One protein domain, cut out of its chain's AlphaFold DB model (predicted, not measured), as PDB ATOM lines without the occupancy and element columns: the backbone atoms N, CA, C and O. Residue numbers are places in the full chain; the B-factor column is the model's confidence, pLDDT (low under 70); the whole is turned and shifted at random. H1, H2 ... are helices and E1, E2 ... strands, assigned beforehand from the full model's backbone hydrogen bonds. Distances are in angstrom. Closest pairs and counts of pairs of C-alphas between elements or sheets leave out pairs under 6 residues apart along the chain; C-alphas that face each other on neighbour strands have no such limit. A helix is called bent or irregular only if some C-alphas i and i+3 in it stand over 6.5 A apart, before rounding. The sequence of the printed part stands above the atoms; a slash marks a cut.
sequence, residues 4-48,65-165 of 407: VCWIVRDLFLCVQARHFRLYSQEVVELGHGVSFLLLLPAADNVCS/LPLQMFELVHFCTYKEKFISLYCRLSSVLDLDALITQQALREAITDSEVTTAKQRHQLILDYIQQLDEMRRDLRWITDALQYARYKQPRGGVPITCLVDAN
ATOM      1  N   VAL A   4     128.158 125.320 110.845       32.34
ATOM      2  CA  VAL A   4     127.927 124.066 111.592       32.34
ATOM      3  C   VAL A   4     128.061 124.268 113.109       32.34
ATOM      4  O   VAL A   4     127.366 123.624 113.882       32.34
ATOM      5  N   CYS A   5     128.895 125.212 113.557       30.11
ATOM      6  CA  CYS A   5     129.190 125.413 114.982       30.11
ATOM      7  C   CYS A   5     128.031 126.059 115.777       30.11
ATOM      8  O   CYS A   5     127.871 125.793 116.966       30.11
ATOM      9  N   TRP A   6     127.189 126.872 115.127       25.34
ATOM     10  CA  TRP A   6     126.085 127.574 115.799       25.34
ATOM     11  C   TRP A   6     124.865 126.678 116.031       25.34
ATOM     12  O   TRP A   6     124.343 126.653 117.139       25.34
ATOM     13  N   ILE A   7     124.473 125.883 115.028       40.25
ATOM     14  CA  ILE A   7     123.362 124.917 115.147       40.25
ATOM     15  C   ILE A   7     123.678 123.855 116.196       40.25
ATOM     16  O   ILE A   7     122.804 123.451 116.953       40.25
ATOM     17  N   VAL A   8     124.947 123.440 116.252       44.41
ATOM     18  CA  VAL A   8     125.471 122.559 117.291       44.41
ATOM     19  C   VAL A   8     125.182 123.220 118.641       44.41
ATOM     20  O   VAL A   8     124.345 122.681 119.347       44.41
ATOM     21  N   ARG A   9     125.708 124.415 118.950       35.94
ATOM     22  CA  ARG A   9     125.555 125.098 120.258       35.94
ATOM     23  C   ARG A   9     124.129 125.183 120.837       35.94
ATOM     24  O   ARG A   9     123.984 124.910 122.026       35.94
ATOM     25  N   ASP A  10     123.106 125.509 120.049       41.12
ATOM     26  CA  ASP A  10     121.725 125.633 120.566       41.12
ATOM     27  C   ASP A  10     121.074 124.272 120.883       41.12
ATOM     28  O   ASP A  10     120.257 124.157 121.798       41.12
ATOM     29  N   LEU A  11     121.509 123.205 120.210       46.75
ATOM     30  CA  LEU A  11     121.102 121.821 120.477       46.75
ATOM     31  C   LEU A  11     121.613 121.308 121.845       46.75
ATOM     32  O   LEU A  11     121.047 120.363 122.396       46.75
ATOM     33  N   PHE A  12     122.656 121.937 122.415       46.47
ATOM     34  CA  PHE A  12     123.282 121.542 123.693       46.47
ATOM     35  C   PHE A  12     122.570 122.059 124.941       46.47
ATOM     36  O   PHE A  12     122.950 121.654 126.041       46.47
ATOM     37  N   LEU A  13     121.551 122.919 124.824       44.19
ATOM     38  CA  LEU A  13     120.849 123.408 126.016       44.19
ATOM     39  C   LEU A  13     119.966 122.335 126.680       44.19
ATOM     40  O   LEU A  13     119.584 122.488 127.838       44.19
ATOM     41  N   CYS A  14     119.670 121.228 125.991       53.06
ATOM     42  CA  CYS A  14     118.920 120.115 126.562       53.06
ATOM     43  C   CYS A  14     119.874 118.994 127.009       53.06
ATOM     44  O   CYS A  14     120.483 118.318 126.182       53.06
ATOM     45  N   VAL A  15     119.975 118.740 128.320       52.12
ATOM     46  CA  VAL A  15     120.785 117.647 128.917       52.12
ATOM     47  C   VAL A  15     120.468 116.278 128.288       52.12
ATOM     48  O   VAL A  15     121.334 115.406 128.202       52.12
ATOM     49  N   GLN A  16     119.250 116.110 127.772       54.59
ATOM     50  CA  GLN A  16     118.792 114.907 127.080       54.59
ATOM     51  C   GLN A  16     119.532 114.650 125.752       54.59
ATOM     52  O   GLN A  16     119.714 113.490 125.378       54.59
ATOM     53  N   ALA A  17     120.039 115.698 125.087       58.19
ATOM     54  CA  ALA A  17     120.776 115.601 123.826       58.19
ATOM     55  C   ALA A  17     122.120 114.862 123.970       58.19
ATOM     56  O   ALA A  17     122.639 114.341 122.991       58.19
ATOM     57  N   ARG A  18     122.666 114.718 125.188       61.22
ATOM     58  CA  ARG A  18     123.931 113.992 125.426       61.22
ATOM     59  C   ARG A  18     123.892 112.517 125.011       61.22
ATOM     60  O   ARG A  18     124.938 111.947 124.729       61.22
ATOM     61  N   HIS A  19     122.703 111.916 124.952       67.00
ATOM     62  CA  HIS A  19     122.513 110.520 124.541       67.00
ATOM     63  C   HIS A  19     122.266 110.362 123.031       67.00
ATOM     64  O   HIS A  19     122.059 109.244 122.555       67.00
ATOM     65  N   PHE A  20     122.259 111.464 122.276       73.69
ATOM     66  CA  PHE A  20     122.078 111.443 120.830       73.69
ATOM     67  C   PHE A  20     123.424 111.273 120.120       73.69
ATOM     68  O   PHE A  20     124.496 111.645 120.609       73.69
ATOM     69  N   ARG A  21     123.350 110.687 118.929       79.38
ATOM     70  CA  ARG A  21     124.462 110.480 118.006       79.38
ATOM     71  C   ARG A  21     124.224 111.355 116.786       79.38
ATOM     72  O   ARG A  21     123.119 111.392 116.256       79.38
ATOM     73  N   LEU A  22     125.251 112.052 116.335       77.00
ATOM     74  CA  LEU A  22     125.196 112.842 115.115       77.00
ATOM     75  C   LEU A  22     125.385 111.916 113.915       77.00
ATOM     76  O   LEU A  22     126.379 111.196 113.870       77.00
ATOM     77  N   TYR A  23     124.452 111.924 112.966       76.62
ATOM     78  CA  TYR A  23     124.582 111.170 111.720       76.62
ATOM     79  C   TYR A  23     125.721 111.753 110.880       76.62
ATOM     80  O   TYR A  23     125.675 112.921 110.496       76.62
ATOM     81  N   SER A  24     126.764 110.960 110.632       70.31
ATOM     82  CA  SER A  24     128.013 111.429 110.010       70.31
ATOM     83  C   SER A  24     128.191 111.003 108.554       70.31
ATOM     84  O   SER A  24     129.207 111.338 107.950       70.31
ATOM     85  N   GLN A  25     127.252 110.230 108.004       66.62
ATOM     86  CA  GLN A  25     127.408 109.614 106.688       66.62
ATOM     87  C   GLN A  25     127.040 110.568 105.546       66.62
ATOM     88  O   GLN A  25     127.748 110.606 104.544       66.62
ATOM     89  N   GLU A  26     125.980 111.362 105.711       66.94
ATOM     90  CA  GLU A  26     125.557 112.359 104.727       66.94
ATOM     91  C   GLU A  26     125.094 113.645 105.414       66.94
ATOM     92  O   GLU A  26     124.374 113.615 106.415       66.94
ATOM     93  N   VAL A  27     125.505 114.786 104.858       62.78
ATOM     94  CA  VAL A  27     124.993 116.108 105.226       62.78
ATOM     95  C   VAL A  27     123.985 116.511 104.162       62.78
ATOM     96  O   VAL A  27     124.329 116.593 102.984       62.78
ATOM     97  N   VAL A  28     122.741 116.771 104.566       67.75
ATOM     98  CA  VAL A  28     121.696 117.183 103.625       67.75
ATOM     99  C   VAL A  28     121.796 118.694 103.436       67.75
ATOM    100  O   VAL A  28     121.482 119.472 104.336       67.75
ATOM    101  N   GLU A  29     122.267 119.136 102.274       65.50
ATOM    102  CA  GLU A  29     122.274 120.556 101.916       65.50
ATOM    103  C   GLU A  29     120.900 120.958 101.368       65.50
ATOM    104  O   GLU A  29     120.476 120.499 100.309       65.50
ATOM    105  N   LEU A  30     120.191 121.824 102.099       65.50
ATOM    106  CA  LEU A  30     118.856 122.313 101.720       65.50
ATOM    107  C   LEU A  30     118.927 123.530 100.775       65.50
ATOM    108  O   LEU A  30     117.899 123.994 100.284       65.50
ATOM    109  N   GLY A  31     120.130 124.069 100.535       65.94
ATOM    110  CA  GLY A  31     120.383 125.235  99.686       65.94
ATOM    111  C   GLY A  31     121.714 125.926 100.008       65.94
ATOM    112  O   GLY A  31     122.525 125.421 100.785       65.94
ATOM    113  N   HIS A  32     121.951 127.109  99.431       70.44
ATOM    114  CA  HIS A  32     123.197 127.857  99.639       70.44
ATOM    115  C   HIS A  32     123.380 128.271 101.109       70.44
ATOM    116  O   HIS A  32     122.758 129.216 101.588       70.44
ATOM    117  N   GLY A  33     124.274 127.575 101.814       66.62
ATOM    118  CA  GLY A  33     124.671 127.898 103.187       66.62
ATOM    119  C   GLY A  33     123.792 127.301 104.290       66.62
ATOM    120  O   GLY A  33     124.057 127.584 105.459       66.62
ATOM    121  N   VAL A  34     122.795 126.472 103.953       71.62
ATOM    122  CA  VAL A  34     121.947 125.769 104.931       71.62
ATOM    123  C   VAL A  34     122.216 124.270 104.858       71.62
ATOM    124  O   VAL A  34     121.893 123.611 103.871       71.62
ATOM    125  N   SER A  35     122.790 123.735 105.933       66.94
ATOM    126  CA  SER A  35     123.059 122.308 106.095       66.94
ATOM    127  C   SER A  35     122.154 121.738 107.179       66.94
ATOM    128  O   SER A  35     122.044 122.302 108.268       66.94
ATOM    129  N   PHE A  36     121.529 120.609 106.882       71.69
ATOM    130  CA  PHE A  36     120.726 119.835 107.810       71.69
ATOM    131  C   PHE A  36     121.562 118.670 108.342       71.69
ATOM    132  O   PHE A  36     122.111 117.874 107.576       71.69
ATOM    133  N   LEU A  37     121.682 118.602 109.668       77.19
ATOM    134  CA  LEU A  37     122.375 117.530 110.373       77.19
ATOM    135  C   LEU A  37     121.349 116.735 111.165       77.19
ATOM    136  O   LEU A  37     120.574 117.298 111.937       77.19
ATOM    137  N   LEU A  38     121.367 115.418 110.985       78.31
ATOM    138  CA  LEU A  38     120.435 114.541 111.667       78.31
ATOM    139  C   LEU A  38     121.005 114.108 113.018       78.31
ATOM    140  O   LEU A  38     122.130 113.612 113.112       78.31
ATOM    141  N   LEU A  39     120.196 114.261 114.063       78.31
ATOM    142  CA  LEU A  39     120.455 113.653 115.357       78.31
ATOM    143  C   LEU A  39     119.669 112.355 115.499       78.31
ATOM    144  O   LEU A  39     118.449 112.326 115.365       78.31
ATOM    145  N   LEU A  40     120.387 111.292 115.828       76.44
ATOM    146  CA  LEU A  40     119.855 109.961 116.038       76.44
ATOM    147  C   LEU A  40     119.779 109.685 117.543       76.44
ATOM    148  O   LEU A  40     120.800 109.816 118.225       76.44
ATOM    149  N   PRO A  41     118.629 109.264 118.089       73.81
ATOM    150  CA  PRO A  41     118.580 108.802 119.471       73.81
ATOM    151  C   PRO A  41     119.418 107.518 119.642       73.81
ATOM    152  O   PRO A  41     119.894 106.912 118.670       73.81
ATOM    153  N   ALA A  42     119.629 107.099 120.891       73.69
ATOM    154  CA  ALA A  42     120.248 105.807 121.188       73.69
ATOM    155  C   ALA A  42     119.481 104.671 120.489       73.69
ATOM    156  O   ALA A  42     118.256 104.716 120.417       73.69
ATOM    157  N   ALA A  43     120.189 103.657 119.979       74.38
ATOM    158  CA  ALA A  43     119.594 102.596 119.152       74.38
ATOM    159  C   ALA A  43     118.445 101.867 119.867       74.38
ATOM    160  O   ALA A  43     117.428 101.562 119.248       74.38
ATOM    161  N   ASP A  44     118.579 101.686 121.182       75.06
ATOM    162  CA  ASP A  44     117.566 101.094 122.062       75.06
ATOM    163  C   ASP A  44     116.238 101.870 122.091       75.06
ATOM    164  O   ASP A  44     115.193 101.298 122.382       75.06
ATOM    165  N   ASN A  45     116.262 103.156 121.734       73.44
ATOM    166  CA  ASN A  45     115.099 104.042 121.735       73.44
ATOM    167  C   ASN A  45     114.518 104.278 120.328       73.44
ATOM    168  O   ASN A  45     113.522 104.985 120.197       73.44
ATOM    169  N   VAL A  46     115.141 103.745 119.269       72.94
ATOM    170  CA  VAL A  46     114.697 103.958 117.875       72.94
ATOM    171  C   VAL A  46     113.507 103.066 117.523       72.94
ATOM    172  O   VAL A  46     112.605 103.492 116.801       72.94
ATOM    173  N   CYS A  47     113.494 101.831 118.027       67.06
ATOM    174  CA  CYS A  47     112.403 100.885 117.822       67.06
ATOM    175  C   CYS A  47     111.818 100.486 119.173       67.06
ATOM    176  O   CYS A  47     112.445  99.755 119.934       67.06
ATOM    177  N   SER A  48     110.599 100.933 119.459       65.12
ATOM    178  CA  SER A  48     109.812 100.362 120.550       65.12
ATOM    179  C   SER A  48     109.309  98.987 120.118       65.12
ATOM    180  O   SER A  48     108.727  98.853 119.039       65.12
ATOM    181  N   LEU A  65     103.893 110.713 110.821       81.12
ATOM    182  CA  LEU A  65     103.766 110.596 109.374       81.12
ATOM    183  C   LEU A  65     104.457 109.307 108.903       81.12
ATOM    184  O   LEU A  65     105.606 109.074 109.288       81.12
ATOM    185  N   PRO A  66     103.812 108.466 108.071       86.88
ATOM    186  CA  PRO A  66     104.482 107.326 107.457       86.88
ATOM    187  C   PRO A  66     105.723 107.771 106.675       86.88
ATOM    188  O   PRO A  66     105.688 108.783 105.975       86.88
ATOM    189  N   LEU A  67     106.804 106.987 106.746       83.19
ATOM    190  CA  LEU A  67     108.085 107.327 106.113       83.19
ATOM    191  C   LEU A  67     107.942 107.638 104.616       83.19
ATOM    192  O   LEU A  67     108.507 108.609 104.132       83.19
ATOM    193  N   GLN A  68     107.132 106.853 103.903       88.19
ATOM    194  CA  GLN A  68     106.874 107.054 102.475       88.19
ATOM    195  C   GLN A  68     106.232 108.417 102.186       88.19
ATOM    196  O   GLN A  68     106.576 109.072 101.204       88.19
ATOM    197  N   MET A  69     105.322 108.866 103.057       86.38
ATOM    198  CA  MET A  69     104.670 110.163 102.909       86.38
ATOM    199  C   MET A  69     105.645 111.302 103.224       86.38
ATOM    200  O   MET A  69     105.669 112.299 102.507       86.38
ATOM    201  N   PHE A  70     106.502 111.134 104.238       86.62
ATOM    202  CA  PHE A  70     107.588 112.078 104.515       86.62
ATOM    203  C   PHE A  70     108.538 112.224 103.318       86.62
ATOM    204  O   PHE A  70     108.821 113.344 102.898       86.62
ATOM    205  N   GLU A  71     108.997 111.109 102.742       86.94
ATOM    206  CA  GLU A  71     109.880 111.114 101.569       86.94
ATOM    207  C   GLU A  71     109.237 111.846 100.390       86.94
ATOM    208  O   GLU A  71     109.881 112.680  99.754       86.94
ATOM    209  N   LEU A  72     107.953 111.583 100.129       87.81
ATOM    210  CA  LEU A  72     107.221 112.246  99.057       87.81
ATOM    211  C   LEU A  72     107.134 113.761  99.280       87.81
ATOM    212  O   LEU A  72     107.471 114.520  98.375       87.81
ATOM    213  N   VAL A  73     106.749 114.207 100.482       88.06
ATOM    214  CA  VAL A  73     106.690 115.640 100.821       88.06
ATOM    215  C   VAL A  73     108.065 116.288 100.662       88.06
ATOM    216  O   VAL A  73     108.178 117.326 100.015       88.06
ATOM    217  N   HIS A  74     109.121 115.649 101.171       84.62
ATOM    218  CA  HIS A  74     110.491 116.137 101.038       84.62
ATOM    219  C   HIS A  74     110.902 116.298  99.566       84.62
ATOM    220  O   HIS A  74     111.469 117.325  99.184       84.62
ATOM    221  N   PHE A  75     110.602 115.312  98.712       86.94
ATOM    222  CA  PHE A  75     110.886 115.425  97.283       86.94
ATOM    223  C   PHE A  75     110.057 116.517  96.611       86.94
ATOM    224  O   PHE A  75     110.618 117.274  95.824       86.94
ATOM    225  N   CYS A  76     108.774 116.662  96.944       88.44
ATOM    226  CA  CYS A  76     107.945 117.747  96.422       88.44
ATOM    227  C   CYS A  76     108.482 119.131  96.818       88.44
ATOM    228  O   CYS A  76     108.430 120.050  96.009       88.44
ATOM    229  N   THR A  77     109.035 119.288  98.025       86.88
ATOM    230  CA  THR A  77     109.553 120.580  98.506       86.88
ATOM    231  C   THR A  77     110.932 120.925  97.941       86.88
ATOM    232  O   THR A  77     111.154 122.063  97.536       86.88
ATOM    233  N   TYR A  78     111.868 119.971  97.911       84.06
ATOM    234  CA  TYR A  78     113.277 120.259  97.595       84.06
ATOM    235  C   TYR A  78     113.733 119.741  96.226       84.06
ATOM    236  O   TYR A  78     114.754 120.190  95.705       84.06
ATOM    237  N   LYS A  79     113.004 118.793  95.627       85.06
ATOM    238  CA  LYS A  79     113.344 118.148  94.344       85.06
ATOM    239  C   LYS A  79     112.118 117.987  93.433       85.06
ATOM    240  O   LYS A  79     111.994 116.985  92.731       85.06
ATOM    241  N   GLU A  80     111.238 118.991  93.400       91.38
ATOM    242  CA  GLU A  80     109.948 118.961  92.688       91.38
ATOM    243  C   GLU A  80     110.071 118.487  91.229       91.38
ATOM    244  O   GLU A  80     109.363 117.583  90.787       91.38
ATOM    245  N   LYS A  81     111.027 119.050  90.480       92.94
ATOM    246  CA  LYS A  81     111.249 118.704  89.066       92.94
ATOM    247  C   LYS A  81     111.605 117.231  88.873       92.94
ATOM    248  O   LYS A  81     111.155 116.618  87.909       92.94
ATOM    249  N   PHE A  82     112.407 116.674  89.783       91.44
ATOM    250  CA  PHE A  82     112.792 115.266  89.738       91.44
ATOM    251  C   PHE A  82     111.584 114.373  90.012       91.44
ATOM    252  O   PHE A  82     111.297 113.492  89.208       91.44
ATOM    253  N   ILE A  83     110.850 114.616  91.105       93.00
ATOM    254  CA  ILE A  83     109.716 113.757  91.470       93.00
ATOM    255  C   ILE A  83     108.578 113.855  90.452       93.00
ATOM    256  O   ILE A  83     107.988 112.840  90.104       93.00
ATOM    257  N   SER A  84     108.330 115.042  89.894       94.38
ATOM    258  CA  SER A  84     107.362 115.228  88.808       94.38
ATOM    259  C   SER A  84     107.729 114.396  87.575       94.38
ATOM    260  O   SER A  84     106.878 113.699  87.017       94.38
ATOM    261  N   LEU A  85     109.003 114.421  87.167       95.56
ATOM    262  CA  LEU A  85     109.484 113.622  86.041       95.56
ATOM    263  C   LEU A  85     109.431 112.118  86.341       95.56
ATOM    264  O   LEU A  85     108.958 111.365  85.495       95.56
ATOM    265  N   TYR A  86     109.865 111.701  87.535       95.19
ATOM    266  CA  TYR A  86     109.799 110.312  87.987       95.19
ATOM    267  C   TYR A  86     108.365 109.787  87.928       95.19
ATOM    268  O   TYR A  86     108.131 108.761  87.301       95.19
ATOM    269  N   CYS A  87     107.394 110.507  88.501       95.06
ATOM    270  CA  CYS A  87     105.996 110.074  88.498       95.06
ATOM    271  C   CYS A  87     105.443 109.959  87.075       95.06
ATOM    272  O   CYS A  87     104.803 108.966  86.750       95.06
ATOM    273  N   ARG A  88     105.729 110.938  86.204       97.25
ATOM    274  CA  ARG A  88     105.299 110.880  84.798       97.25
ATOM    275  C   ARG A  88     105.892 109.679  84.068       97.25
ATOM    276  O   ARG A  88     105.168 109.010  83.341       97.25
ATOM    277  N   LEU A  89     107.188 109.424  84.241       97.62
ATOM    278  CA  LEU A  89     107.862 108.308  83.581       97.62
ATOM    279  C   LEU A  89     107.407 106.958  84.147       97.62
ATOM    280  O   LEU A  89     107.146 106.051  83.368       97.62
ATOM    281  N   SER A  90     107.241 106.854  85.468       97.31
ATOM    282  CA  SER A  90     106.701 105.666  86.137       97.31
ATOM    283  C   SER A  90     105.338 105.307  85.562       97.31
ATOM    284  O   SER A  90     105.170 104.199  85.083       97.31
ATOM    285  N   SER A  91     104.405 106.264  85.486       98.06
ATOM    286  CA  SER A  91     103.068 105.994  84.942       98.06
ATOM    287  C   SER A  91     103.085 105.545  83.478       98.06
ATOM    288  O   SER A  91     102.246 104.739  83.084       98.06
ATOM    289  N   VAL A  92     104.020 106.052  82.664       98.31
ATOM    290  CA  VAL A  92     104.190 105.599  81.273       98.31
ATOM    291  C   VAL A  92     104.724 104.170  81.234       98.31
ATOM    292  O   VAL A  92     104.162 103.341  80.528       98.31
ATOM    293  N   LEU A  93     105.765 103.866  82.012       98.31
ATOM    294  CA  LEU A  93     106.345 102.525  82.062       98.31
ATOM    295  C   LEU A  93     105.373 101.492  82.644       98.31
ATOM    296  O   LEU A  93     105.311 100.378  82.134       98.31
ATOM    297  N   ASP A  94     104.579 101.864  83.649       98.00
ATOM    298  CA  ASP A  94     103.529 101.017  84.221       98.00
ATOM    299  C   ASP A  94     102.481 100.661  83.156       98.00
ATOM    300  O   ASP A  94     102.065  99.506  83.034       98.00
ATOM    301  N   LEU A  95     102.083 101.639  82.336       98.50
ATOM    302  CA  LEU A  95     101.154 101.412  81.234       98.50
ATOM    303  C   LEU A  95     101.780 100.548  80.128       98.50
ATOM    304  O   LEU A  95     101.157  99.586  79.677       98.50
ATOM    305  N   ASP A  96     103.014 100.838  79.717       98.50
ATOM    306  CA  ASP A  96     103.724 100.065  78.693       98.50
ATOM    307  C   ASP A  96     103.997  98.623  79.147       98.50
ATOM    308  O   ASP A  96     103.976  97.693  78.331       98.50
ATOM    309  N   ALA A  97     104.199  98.395  80.447       98.38
ATOM    310  CA  ALA A  97     104.332  97.056  81.010       98.38
ATOM    311  C   ALA A  97     103.044  96.255  80.799       98.38
ATOM    312  O   ALA A  97     103.103  95.115  80.335       98.38
ATOM    313  N   LEU A  98     101.882  96.870  81.048       98.38
ATOM    314  CA  LEU A  98     100.579  96.250  80.796       98.38
ATOM    315  C   LEU A  98     100.333  96.017  79.299       98.38
ATOM    316  O   LEU A  98      99.875  94.939  78.921       98.38
ATOM    317  N   ILE A  99     100.674  96.982  78.438       98.25
ATOM    318  CA  ILE A  99     100.507  96.865  76.978       98.25
ATOM    319  C   ILE A  99     101.373  95.731  76.420       98.25
ATOM    320  O   ILE A  99     100.891  94.884  75.671       98.25
ATOM    321  N   THR A 100     102.653  95.679  76.789       98.06
ATOM    322  CA  THR A 100     103.568  94.625  76.320       98.06
ATOM    323  C   THR A 100     103.205  93.256  76.891       98.06
ATOM    324  O   THR A 100     103.311  92.253  76.186       98.06
ATOM    325  N   GLN A 101     102.704  93.207  78.127       98.31
ATOM    326  CA  GLN A 101     102.155  91.986  78.709       98.31
ATOM    327  C   GLN A 101     100.904  91.510  77.961       98.31
ATOM    328  O   GLN A 101     100.735  90.309  77.759       98.31
ATOM    329  N   GLN A 102     100.036  92.423  77.526       98.50
ATOM    330  CA  GLN A 102      98.882  92.070  76.705       98.50
ATOM    331  C   GLN A 102      99.311  91.570  75.321       98.50
ATOM    332  O   GLN A 102      98.836  90.526  74.882       98.50
ATOM    333  N   ALA A 103     100.284  92.225  74.683       98.00
ATOM    334  CA  ALA A 103     100.835  91.780  73.403       98.00
ATOM    335  C   ALA A 103     101.424  90.357  73.473       98.00
ATOM    336  O   ALA A 103     101.334  89.608  72.506       98.00
ATOM    337  N   LEU A 104     101.982  89.950  74.619       98.00
ATOM    338  CA  LEU A 104     102.425  88.568  74.843       98.00
ATOM    339  C   LEU A 104     101.274  87.557  74.837       98.00
ATOM    340  O   LEU A 104     101.481  86.419  74.424       98.00
ATOM    341  N   ARG A 105     100.088  87.951  75.313       97.94
ATOM    342  CA  ARG A 105      98.890  87.094  75.324       97.94
ATOM    343  C   ARG A 105      98.232  87.006  73.951       97.94
ATOM    344  O   ARG A 105      97.620  85.991  73.647       97.94
ATOM    345  N   GLU A 106      98.338  88.067  73.158       97.81
ATOM    346  CA  GLU A 106      97.718  88.172  71.832       97.81
ATOM    347  C   GLU A 106      98.614  87.674  70.696       97.81
ATOM    348  O   GLU A 106      98.125  87.463  69.591       97.81
ATOM    349  N   ALA A 107      99.914  87.486  70.937       97.25
ATOM    350  CA  ALA A 107     100.847  87.017  69.921       97.25
ATOM    351  C   ALA A 107     100.498  85.596  69.444       97.25
ATOM    352  O   ALA A 107     100.385  84.671  70.249       97.25
ATOM    353  N   ILE A 108     100.377  85.420  68.125       96.75
ATOM    354  CA  ILE A 108      99.978  84.146  67.504       96.75
ATOM    355  C   ILE A 108     101.181  83.479  66.832       96.75
ATOM    356  O   ILE A 108     101.335  82.260  66.885       96.75
ATOM    357  N   THR A 109     102.047  84.270  66.200       98.12
ATOM    358  CA  THR A 109     103.244  83.775  65.507       98.12
ATOM    359  C   THR A 109     104.483  83.823  66.399       98.12
ATOM    360  O   THR A 109     104.636  84.721  67.228       98.12
ATOM    361  N   ASP A 110     105.443  82.921  66.180       97.81
ATOM    362  CA  ASP A 110     106.710  82.918  66.931       97.81
ATOM    363  C   ASP A 110     107.486  84.242  66.790       97.81
ATOM    364  O   ASP A 110     108.141  84.704  67.731       97.81
ATOM    365  N   SER A 111     107.382  84.907  65.635       97.25
ATOM    366  CA  SER A 111     107.954  86.240  65.416       97.25
ATOM    367  C   SER A 111     107.302  87.323  66.282       97.25
ATOM    368  O   SER A 111     107.994  88.199  66.807       97.25
ATOM    369  N   GLU A 112     105.980  87.273  66.466       97.38
ATOM    370  CA  GLU A 112     105.271  88.199  67.357       97.38
ATOM    371  C   GLU A 112     105.613  87.906  68.814       97.38
ATOM    372  O   GLU A 112     105.929  88.834  69.557       97.38
ATOM    373  N   VAL A 113     105.640  86.627  69.205       98.12
ATOM    374  CA  VAL A 113     105.991  86.200  70.567       98.12
ATOM    375  C   VAL A 113     107.399  86.670  70.928       98.12
ATOM    376  O   VAL A 113     107.608  87.232  72.002       98.12
ATOM    377  N   THR A 114     108.378  86.475  70.043       98.06
ATOM    378  CA  THR A 114     109.766  86.915  70.278       98.06
ATOM    379  C   THR A 114     109.880  88.436  70.371       98.06
ATOM    380  O   THR A 114     110.506  88.941  71.304       98.06
ATOM    381  N   THR A 115     109.212  89.175  69.480       97.62
ATOM    382  CA  THR A 115     109.191  90.648  69.505       97.62
ATOM    383  C   THR A 115     108.515  91.188  70.769       97.62
ATOM    384  O   THR A 115     109.029  92.109  71.408       97.62
ATOM    385  N   ALA A 116     107.375  90.612  71.161       97.62
ATOM    386  CA  ALA A 116     106.647  90.989  72.368       97.62
ATOM    387  C   ALA A 116     107.470  90.692  73.629       97.62
ATOM    388  O   ALA A 116     107.568  91.556  74.499       97.62
ATOM    389  N   LYS A 117     108.147  89.534  73.696       98.31
ATOM    390  CA  LYS A 117     109.064  89.191  74.800       98.31
ATOM    391  C   LYS A 117     110.210  90.184  74.911       98.31
ATOM    392  O   LYS A 117     110.494  90.655  76.008       98.31
ATOM    393  N   GLN A 118     110.840  90.529  73.790       98.44
ATOM    394  CA  GLN A 118     111.939  91.490  73.783       98.44
ATOM    395  C   GLN A 118     111.487  92.870  74.276       98.44
ATOM    396  O   GLN A 118     112.162  93.472  75.109       98.44
ATOM    397  N   ARG A 119     110.342  93.368  73.791       98.12
ATOM    398  CA  ARG A 119     109.787  94.654  74.242       98.12
ATOM    399  C   ARG A 119     109.407  94.622  75.716       98.12
ATOM    400  O   ARG A 119     109.734  95.559  76.429       98.12
ATOM    401  N   HIS A 120     108.760  93.553  76.170       98.44
ATOM    402  CA  HIS A 120     108.385  93.414  77.571       98.44
ATOM    403  C   HIS A 120     109.616  93.420  78.483       98.44
ATOM    404  O   HIS A 120     109.646  94.170  79.453       98.44
ATOM    405  N   GLN A 121     110.666  92.673  78.124       98.56
ATOM    406  CA  GLN A 121     111.923  92.681  78.874       98.56
ATOM    407  C   GLN A 121     112.536  94.084  78.942       98.56
ATOM    408  O   GLN A 121     112.914  94.530  80.018       98.56
ATOM    409  N   LEU A 122     112.565  94.807  77.818       98.44
ATOM    410  CA  LEU A 122     113.080  96.175  77.777       98.44
ATOM    411  C   LEU A 122     112.316  97.111  78.732       98.44
ATOM    412  O   LEU A 122     112.932  97.929  79.411       98.44
ATOM    413  N   ILE A 123     110.985  96.994  78.803       98.38
ATOM    414  CA  ILE A 123     110.176  97.790  79.737       98.38
ATOM    415  C   ILE A 123     110.510  97.444  81.192       98.38
ATOM    416  O   ILE A 123     110.680  98.357  82.000       98.38
ATOM    417  N   LEU A 124     110.662  96.160  81.527       98.12
ATOM    418  CA  LEU A 124     111.059  95.740  82.876       98.12
ATOM    419  C   LEU A 124     112.441  96.284  83.262       98.12
ATOM    420  O   LEU A 124     112.613  96.780  84.375       98.12
ATOM    421  N   ASP A 125     113.394  96.268  82.329       98.44
ATOM    422  CA  ASP A 125     114.728  96.827  82.545       98.44
ATOM    423  C   ASP A 125     114.658  98.345  82.811       98.44
ATOM    424  O   ASP A 125     115.363  98.862  83.680       98.44
ATOM    425  N   TYR A 126     113.784  99.077  82.108       98.25
ATOM    426  CA  TYR A 126     113.576 100.508  82.356       98.25
ATOM    427  C   TYR A 126     112.893 100.797  83.695       98.25
ATOM    428  O   TYR A 126     113.283 101.755  84.366       98.25
ATOM    429  N   ILE A 127     111.914  99.985  84.106       97.69
ATOM    430  CA  ILE A 127     111.289 100.097  85.435       97.69
ATOM    431  C   ILE A 127     112.355  99.911  86.518       97.69
ATOM    432  O   ILE A 127     112.472 100.740  87.424       97.69
ATOM    433  N   GLN A 128     113.197  98.885  86.378       97.25
ATOM    434  CA  GLN A 128     114.288  98.630  87.310       97.25
ATOM    435  C   GLN A 128     115.264  99.817  87.400       97.25
ATOM    436  O   GLN A 128     115.593 100.260  88.504       97.25
ATOM    437  N   GLN A 129     115.699 100.363  86.260       96.25
ATOM    438  CA  GLN A 129     116.592 101.529  86.228       96.25
ATOM    439  C   GLN A 129     115.954 102.767  86.875       96.25
ATOM    440  O   GLN A 129     116.623 103.524  87.585       96.25
ATOM    441  N   LEU A 130     114.654 102.981  86.656       95.19
ATOM    442  CA  LEU A 130     113.917 104.088  87.260       95.19
ATOM    443  C   LEU A 130     113.873 103.962  88.793       95.19
ATOM    444  O   LEU A 130     114.095 104.949  89.505       95.19
ATOM    445  N   ASP A 131     113.644 102.753  89.301       93.19
ATOM    446  CA  ASP A 131     113.644 102.465  90.736       93.19
ATOM    447  C   ASP A 131     115.034 102.565  91.366       93.19
ATOM    448  O   ASP A 131     115.163 103.011  92.510       93.19
ATOM    449  N   GLU A 132     116.083 102.209  90.625       92.94
ATOM    450  CA  GLU A 132     117.475 102.417  91.028       92.94
ATOM    451  C   GLU A 132     117.799 103.895  91.230       92.94
ATOM    452  O   GLU A 132     118.216 104.277  92.326       92.94
ATOM    453  N   MET A 133     117.486 104.751  90.253       88.69
ATOM    454  CA  MET A 133     117.699 106.195  90.396       88.69
ATOM    455  C   MET A 133     116.934 106.795  91.581       88.69
ATOM    456  O   MET A 133     117.429 107.703  92.251       88.69
ATOM    457  N   ARG A 134     115.709 106.322  91.851       87.12
ATOM    458  CA  ARG A 134     114.947 106.781  93.021       87.12
ATOM    459  C   ARG A 134     115.587 106.315  94.323       87.12
ATOM    460  O   ARG A 134     115.569 107.077  95.289       87.12
ATOM    461  N   ARG A 135     116.117 105.090  94.374       88.19
ATOM    462  CA  ARG A 135     116.741 104.516  95.575       88.19
ATOM    463  C   ARG A 135     117.921 105.352  96.053       88.19
ATOM    464  O   ARG A 135     117.968 105.659  97.240       88.19
ATOM    465  N   ASP A 136     118.762 105.817  95.135       83.12
ATOM    466  CA  ASP A 136     119.940 106.647  95.433       83.12
ATOM    467  C   ASP A 136     119.597 107.991  96.103       83.12
ATOM    468  O   ASP A 136     120.462 108.682  96.638       83.12
ATOM    469  N   LEU A 137     118.325 108.392  96.087       81.38
ATOM    470  CA  LEU A 137     117.853 109.645  96.670       81.38
ATOM    471  C   LEU A 137     117.190 109.467  98.044       81.38
ATOM    472  O   LEU A 137     116.825 110.467  98.671       81.38
ATOM    473  N   ARG A 138     117.014 108.228  98.522       83.69
ATOM    474  CA  ARG A 138     116.283 107.889  99.760       83.69
ATOM    475  C   ARG A 138     117.181 107.851 101.001       83.69
ATOM    476  O   ARG A 138     117.094 106.935 101.816       83.69
ATOM    477  N   TRP A 139     117.958 108.912 101.199       82.06
ATOM    478  CA  TRP A 139     118.906 109.065 102.313       82.06
ATOM    479  C   TRP A 139     118.302 108.805 103.707       82.06
ATOM    480  O   TRP A 139     118.974 108.304 104.607       82.06
ATOM    481  N   ILE A 140     117.022 109.143 103.916       82.38
ATOM    482  CA  ILE A 140     116.365 109.002 105.222       82.38
ATOM    483  C   ILE A 140     116.135 107.534 105.597       82.38
ATOM    484  O   ILE A 140     116.190 107.191 106.777       82.38
ATOM    485  N   THR A 141     115.913 106.660 104.612       84.88
ATOM    486  CA  THR A 141     115.762 105.221 104.854       84.88
ATOM    487  C   THR A 141     117.077 104.644 105.382       84.88
ATOM    488  O   THR A 141     117.073 103.945 106.399       84.88
ATOM    489  N   ASP A 142     118.199 105.040 104.780       82.25
ATOM    490  CA  ASP A 142     119.533 104.650 105.240       82.25
ATOM    491  C   ASP A 142     119.824 105.228 106.626       82.25
ATOM    492  O   ASP A 142     120.222 104.504 107.537       82.25
ATOM    493  N   ALA A 143     119.545 106.516 106.841       80.81
ATOM    494  CA  ALA A 143     119.756 107.169 108.131       80.81
ATOM    495  C   ALA A 143     118.970 106.494 109.272       80.81
ATOM    496  O   ALA A 143     119.496 106.303 110.372       80.81
ATOM    497  N   LEU A 144     117.728 106.069 109.009       81.62
ATOM    498  CA  LEU A 144     116.927 105.286 109.952       81.62
ATOM    499  C   LEU A 144     117.522 103.899 110.197       81.62
ATOM    500  O   LEU A 144     117.536 103.429 111.336       81.62
ATOM    501  N   GLN A 145     118.039 103.248 109.157       82.00
ATOM    502  CA  GLN A 145     118.738 101.976 109.287       82.00
ATOM    503  C   GLN A 145     119.988 102.120 110.173       82.00
ATOM    504  O   GLN A 145     120.175 101.328 111.099       82.00
ATOM    505  N   TYR A 146     120.781 103.178 109.987       77.00
ATOM    506  CA  TYR A 146     121.926 103.496 110.848       77.00
ATOM    507  C   TYR A 146     121.525 103.800 112.291       77.00
ATOM    508  O   TYR A 146     122.236 103.413 113.219       77.00
ATOM    509  N   ALA A 147     120.381 104.454 112.503       78.19
ATOM    510  CA  ALA A 147     119.875 104.732 113.843       78.19
ATOM    511  C   ALA A 147     119.618 103.438 114.634       78.19
ATOM    512  O   ALA A 147     119.928 103.370 115.829       78.19
ATOM    513  N   ARG A 148     119.081 102.415 113.958       78.06
ATOM    514  CA  ARG A 148     118.671 101.136 114.555       78.06
ATOM    515  C   ARG A 148     119.842 100.256 114.992       78.06
ATOM    516  O   ARG A 148     119.714  99.543 115.984       78.06
ATOM    517  N   TYR A 149     120.974 100.280 114.292       75.94
ATOM    518  CA  TYR A 149     122.091  99.380 114.599       75.94
ATOM    519  C   TYR A 149     123.013  99.919 115.707       75.94
ATOM    520  O   TYR A 149     123.271 101.118 115.825       75.94
ATOM    521  N   LYS A 150     123.526  99.011 116.555       66.00
ATOM    522  CA  LYS A 150     124.376  99.372 117.704       66.00
ATOM    523  C   LYS A 150     125.827  99.719 117.322       66.00
ATOM    524  O   LYS A 150     126.411 100.542 118.015       66.00
ATOM    525  N   GLN A 151     126.381  99.165 116.235       59.84
ATOM    526  CA  GLN A 151     127.706  99.464 115.637       59.84
ATOM    527  C   GLN A 151     127.806  98.835 114.215       59.84
ATOM    528  O   GLN A 151     127.140  97.814 114.022       59.84
ATOM    529  N   PRO A 152     128.649  99.324 113.261       55.19
ATOM    530  CA  PRO A 152     129.610 100.432 113.372       55.19
ATOM    531  C   PRO A 152     129.535 101.549 112.291       55.19
ATOM    532  O   PRO A 152     129.101 101.331 111.168       55.19
ATOM    533  N   ARG A 153     130.081 102.732 112.638       54.41
ATOM    534  CA  ARG A 153     130.460 103.900 111.784       54.41
ATOM    535  C   ARG A 153     129.414 104.945 111.347       54.41
ATOM    536  O   ARG A 153     129.808 105.918 110.717       54.41
ATOM    537  N   GLY A 154     128.138 104.828 111.713       55.41
ATOM    538  CA  GLY A 154     127.103 105.772 111.240       55.41
ATOM    539  C   GLY A 154     126.882 107.045 112.071       55.41
ATOM    540  O   GLY A 154     126.193 107.954 111.605       55.41
ATOM    541  N   GLY A 155     127.425 107.140 113.291       60.88
ATOM    542  CA  GLY A 155     127.227 108.350 114.082       60.88
ATOM    543  C   GLY A 155     128.227 108.595 115.200       60.88
ATOM    544  O   GLY A 155     128.699 107.670 115.861       60.88
ATOM    545  N   VAL A 156     128.538 109.874 115.400       65.44
ATOM    546  CA  VAL A 156     129.481 110.365 116.408       65.44
ATOM    547  C   VAL A 156     128.684 110.754 117.654       65.44
ATOM    548  O   VAL A 156     127.764 111.570 117.540       65.44
ATOM    549  N   PRO A 157     128.971 110.182 118.840       67.69
ATOM    550  CA  PRO A 157     128.349 110.629 120.079       67.69
ATOM    551  C   PRO A 157     128.552 112.130 120.253       67.69
ATOM    552  O   PRO A 157     129.664 112.632 120.081       67.69
ATOM    553  N   ILE A 158     127.489 112.847 120.614       69.12
ATOM    554  CA  ILE A 158     127.569 114.294 120.823       69.12
ATOM    555  C   ILE A 158     128.634 114.646 121.880       69.12
ATOM    556  O   ILE A 158     129.313 115.660 121.743       69.12
ATOM    557  N   THR A 159     128.850 113.782 122.877       63.81
ATOM    558  CA  THR A 159     129.891 113.940 123.907       63.81
ATOM    559  C   THR A 159     131.298 114.110 123.326       63.81
ATOM    560  O   THR A 159     132.037 114.967 123.798       63.81
ATOM    561  N   CYS A 160     131.639 113.415 122.236       59.81
ATOM    562  CA  CYS A 160     132.946 113.545 121.585       59.81
ATOM    563  C   CYS A 160     133.202 114.954 121.017       59.81
ATOM    564  O   CYS A 160     134.353 115.362 120.897       59.81
ATOM    565  N   LEU A 161     132.150 115.705 120.670       62.69
ATOM    566  CA  LEU A 161     132.259 117.097 120.213       62.69
ATOM    567  C   LEU A 161     132.290 118.097 121.382       62.69
ATOM    568  O   LEU A 161     132.797 119.206 121.220       62.69
ATOM    569  N   VAL A 162     131.749 117.722 122.547       61.09
ATOM    570  CA  VAL A 162     131.746 118.555 123.764       61.09
ATOM    571  C   VAL A 162     133.124 118.569 124.409       61.09
ATOM    572  O   VAL A 162     133.624 119.642 124.746       61.09
ATOM    573  N   ASP A 163     133.745 117.397 124.534       56.06
ATOM    574  CA  ASP A 163     135.018 117.239 125.241       56.06
ATOM    575  C   ASP A 163     136.204 117.825 124.455       56.06
ATOM    576  O   ASP A 163     137.220 118.179 125.042       56.06
ATOM    577  N   ALA A 164     136.050 118.050 123.143       53.91
ATOM    578  CA  ALA A 164     137.038 118.739 122.306       53.91
ATOM    579  C   ALA A 164     137.210 120.240 122.638       53.91
ATOM    580  O   ALA A 164     138.131 120.875 122.129       53.91
ATOM    581  N   ASN A 165     136.331 120.816 123.468       46.25
ATOM    582  CA  ASN A 165     136.463 122.181 123.990       46.25
ATOM    583  C   ASN A 165     136.987 122.226 125.438       46.25
ATOM    584  O   ASN A 165     137.026 123.310 126.026       46.25
TER     585      ASN A 165
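AT A GLANCE: This is residues 4 to 48 and 65 to 165 of the 407 residues of an uncharacterized protein of Labrus bergylta (ballan wrasse) (UniProt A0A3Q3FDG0). The model is a long helical hairpin, H4 and H5, with a loose head of short pieces at the hairpin's open end. In the head, H3 makes a corner with H4 and H6 follows H5; beyond them come two small two-strand ribbons, E2 with E3 and E1 with E4, and then the short helices H1, H2 and H7. The printed part has 146 residues with seven named helices and four named strands, in the order H1 H2 E1 E2 E3 H3 H4 H5 H6 E4 H7; both ribbons are antiparallel, and the class is mostly helix. The whole is extended, with a radius of gyration of the C-alphas of 22.7 A, and it spans 77 by 33 by 25 A, the hairpin making much of the length.

HOW THE PARTS SIT: Begin with H1, residues 4 to 11, and look across to H7, residues 158 to 165: they are near each other, with 5 pairs of C-alphas within 10 A. Next comes H2, residues 15 to 19, which touches H7; their closest C-alphas are those of Arg 18 and Ile 158, 5.9 A apart. H1 and H2 are close but not clearly touching. Then look at E1, residues 21 to 23, and its antiparallel neighbour E4, residues 155 to 157, where N 22 and O 156 are 2.8 A apart and N 156 and O 22 are 3.0 A apart, both within hydrogen-bond range. Residues 21 to 22 of E1 also pair, antiparallel, with residues 39 to 40. E2, residues 28 to 31, and E3, residues 34 to 36, form a hairpin at 156 degrees, with N 36 and O 28 within hydrogen-bond range at 2.8 A. H3, residues 67 to 78, and H4, residues 80 to 106, only just touch, and only at the corner by their link, with 3 pairs of C-alphas within 8 A; the closest are those of Phe 75 and Ile 83, 6.2 A apart. H4 and H5, residues 110 to 135, touch as a helical hairpin, a shallow tilt of 22 degrees, opposite ways; the closest C-alphas, those of Thr 100 and His 120, are 5.1 A apart. H6, residues 139 to 148, is apart from H4 and H5, and it is close to H3 but not clearly touching: the C-alphas of Glu 71 and Ile 140 are 7.7 A apart. In H3, H4, H5 and H6 every O i to N i+4 pair is within hydrogen-bond range; in H1 it is 3 of 4, in H7 2 of 4, and in H2 0 of 1, with 2 of 2 O i to N i+3 pairs.

IN THESE COORDINATES: Find C-alpha 4 at (127.927, 124.066, 111.592), where H1 begins. H2 is neither bent nor irregular, but only just: C-alphas 16 and 19 are 6.3 A apart. H3 is 16.3 A from first to last C-alpha. H4 starts at C-alpha 80, (109.948, 118.961, 92.688), and runs 39.1 A; H5 runs 37.3 A to C-alpha 135 at (116.741, 104.516, 95.575). H6 measures 14.6 A, and H7 runs 12.3 A to C-alpha 165 at (136.463, 122.181, 123.990).

THE WHOLE: The two C-alphas farthest apart are those of Thr 109 and Asn 165, 77.5 A. Residues 49 to 64 are not printed, and C-alphas 48 and 65 are 16.3 A apart across this cut. Of the links printed whole, H6 to E4 is short and the others are tight. Mean pLDDT of the printed part is 79.4; 43 residues are under 70, among them residues 4 to 19 and 150 to 165.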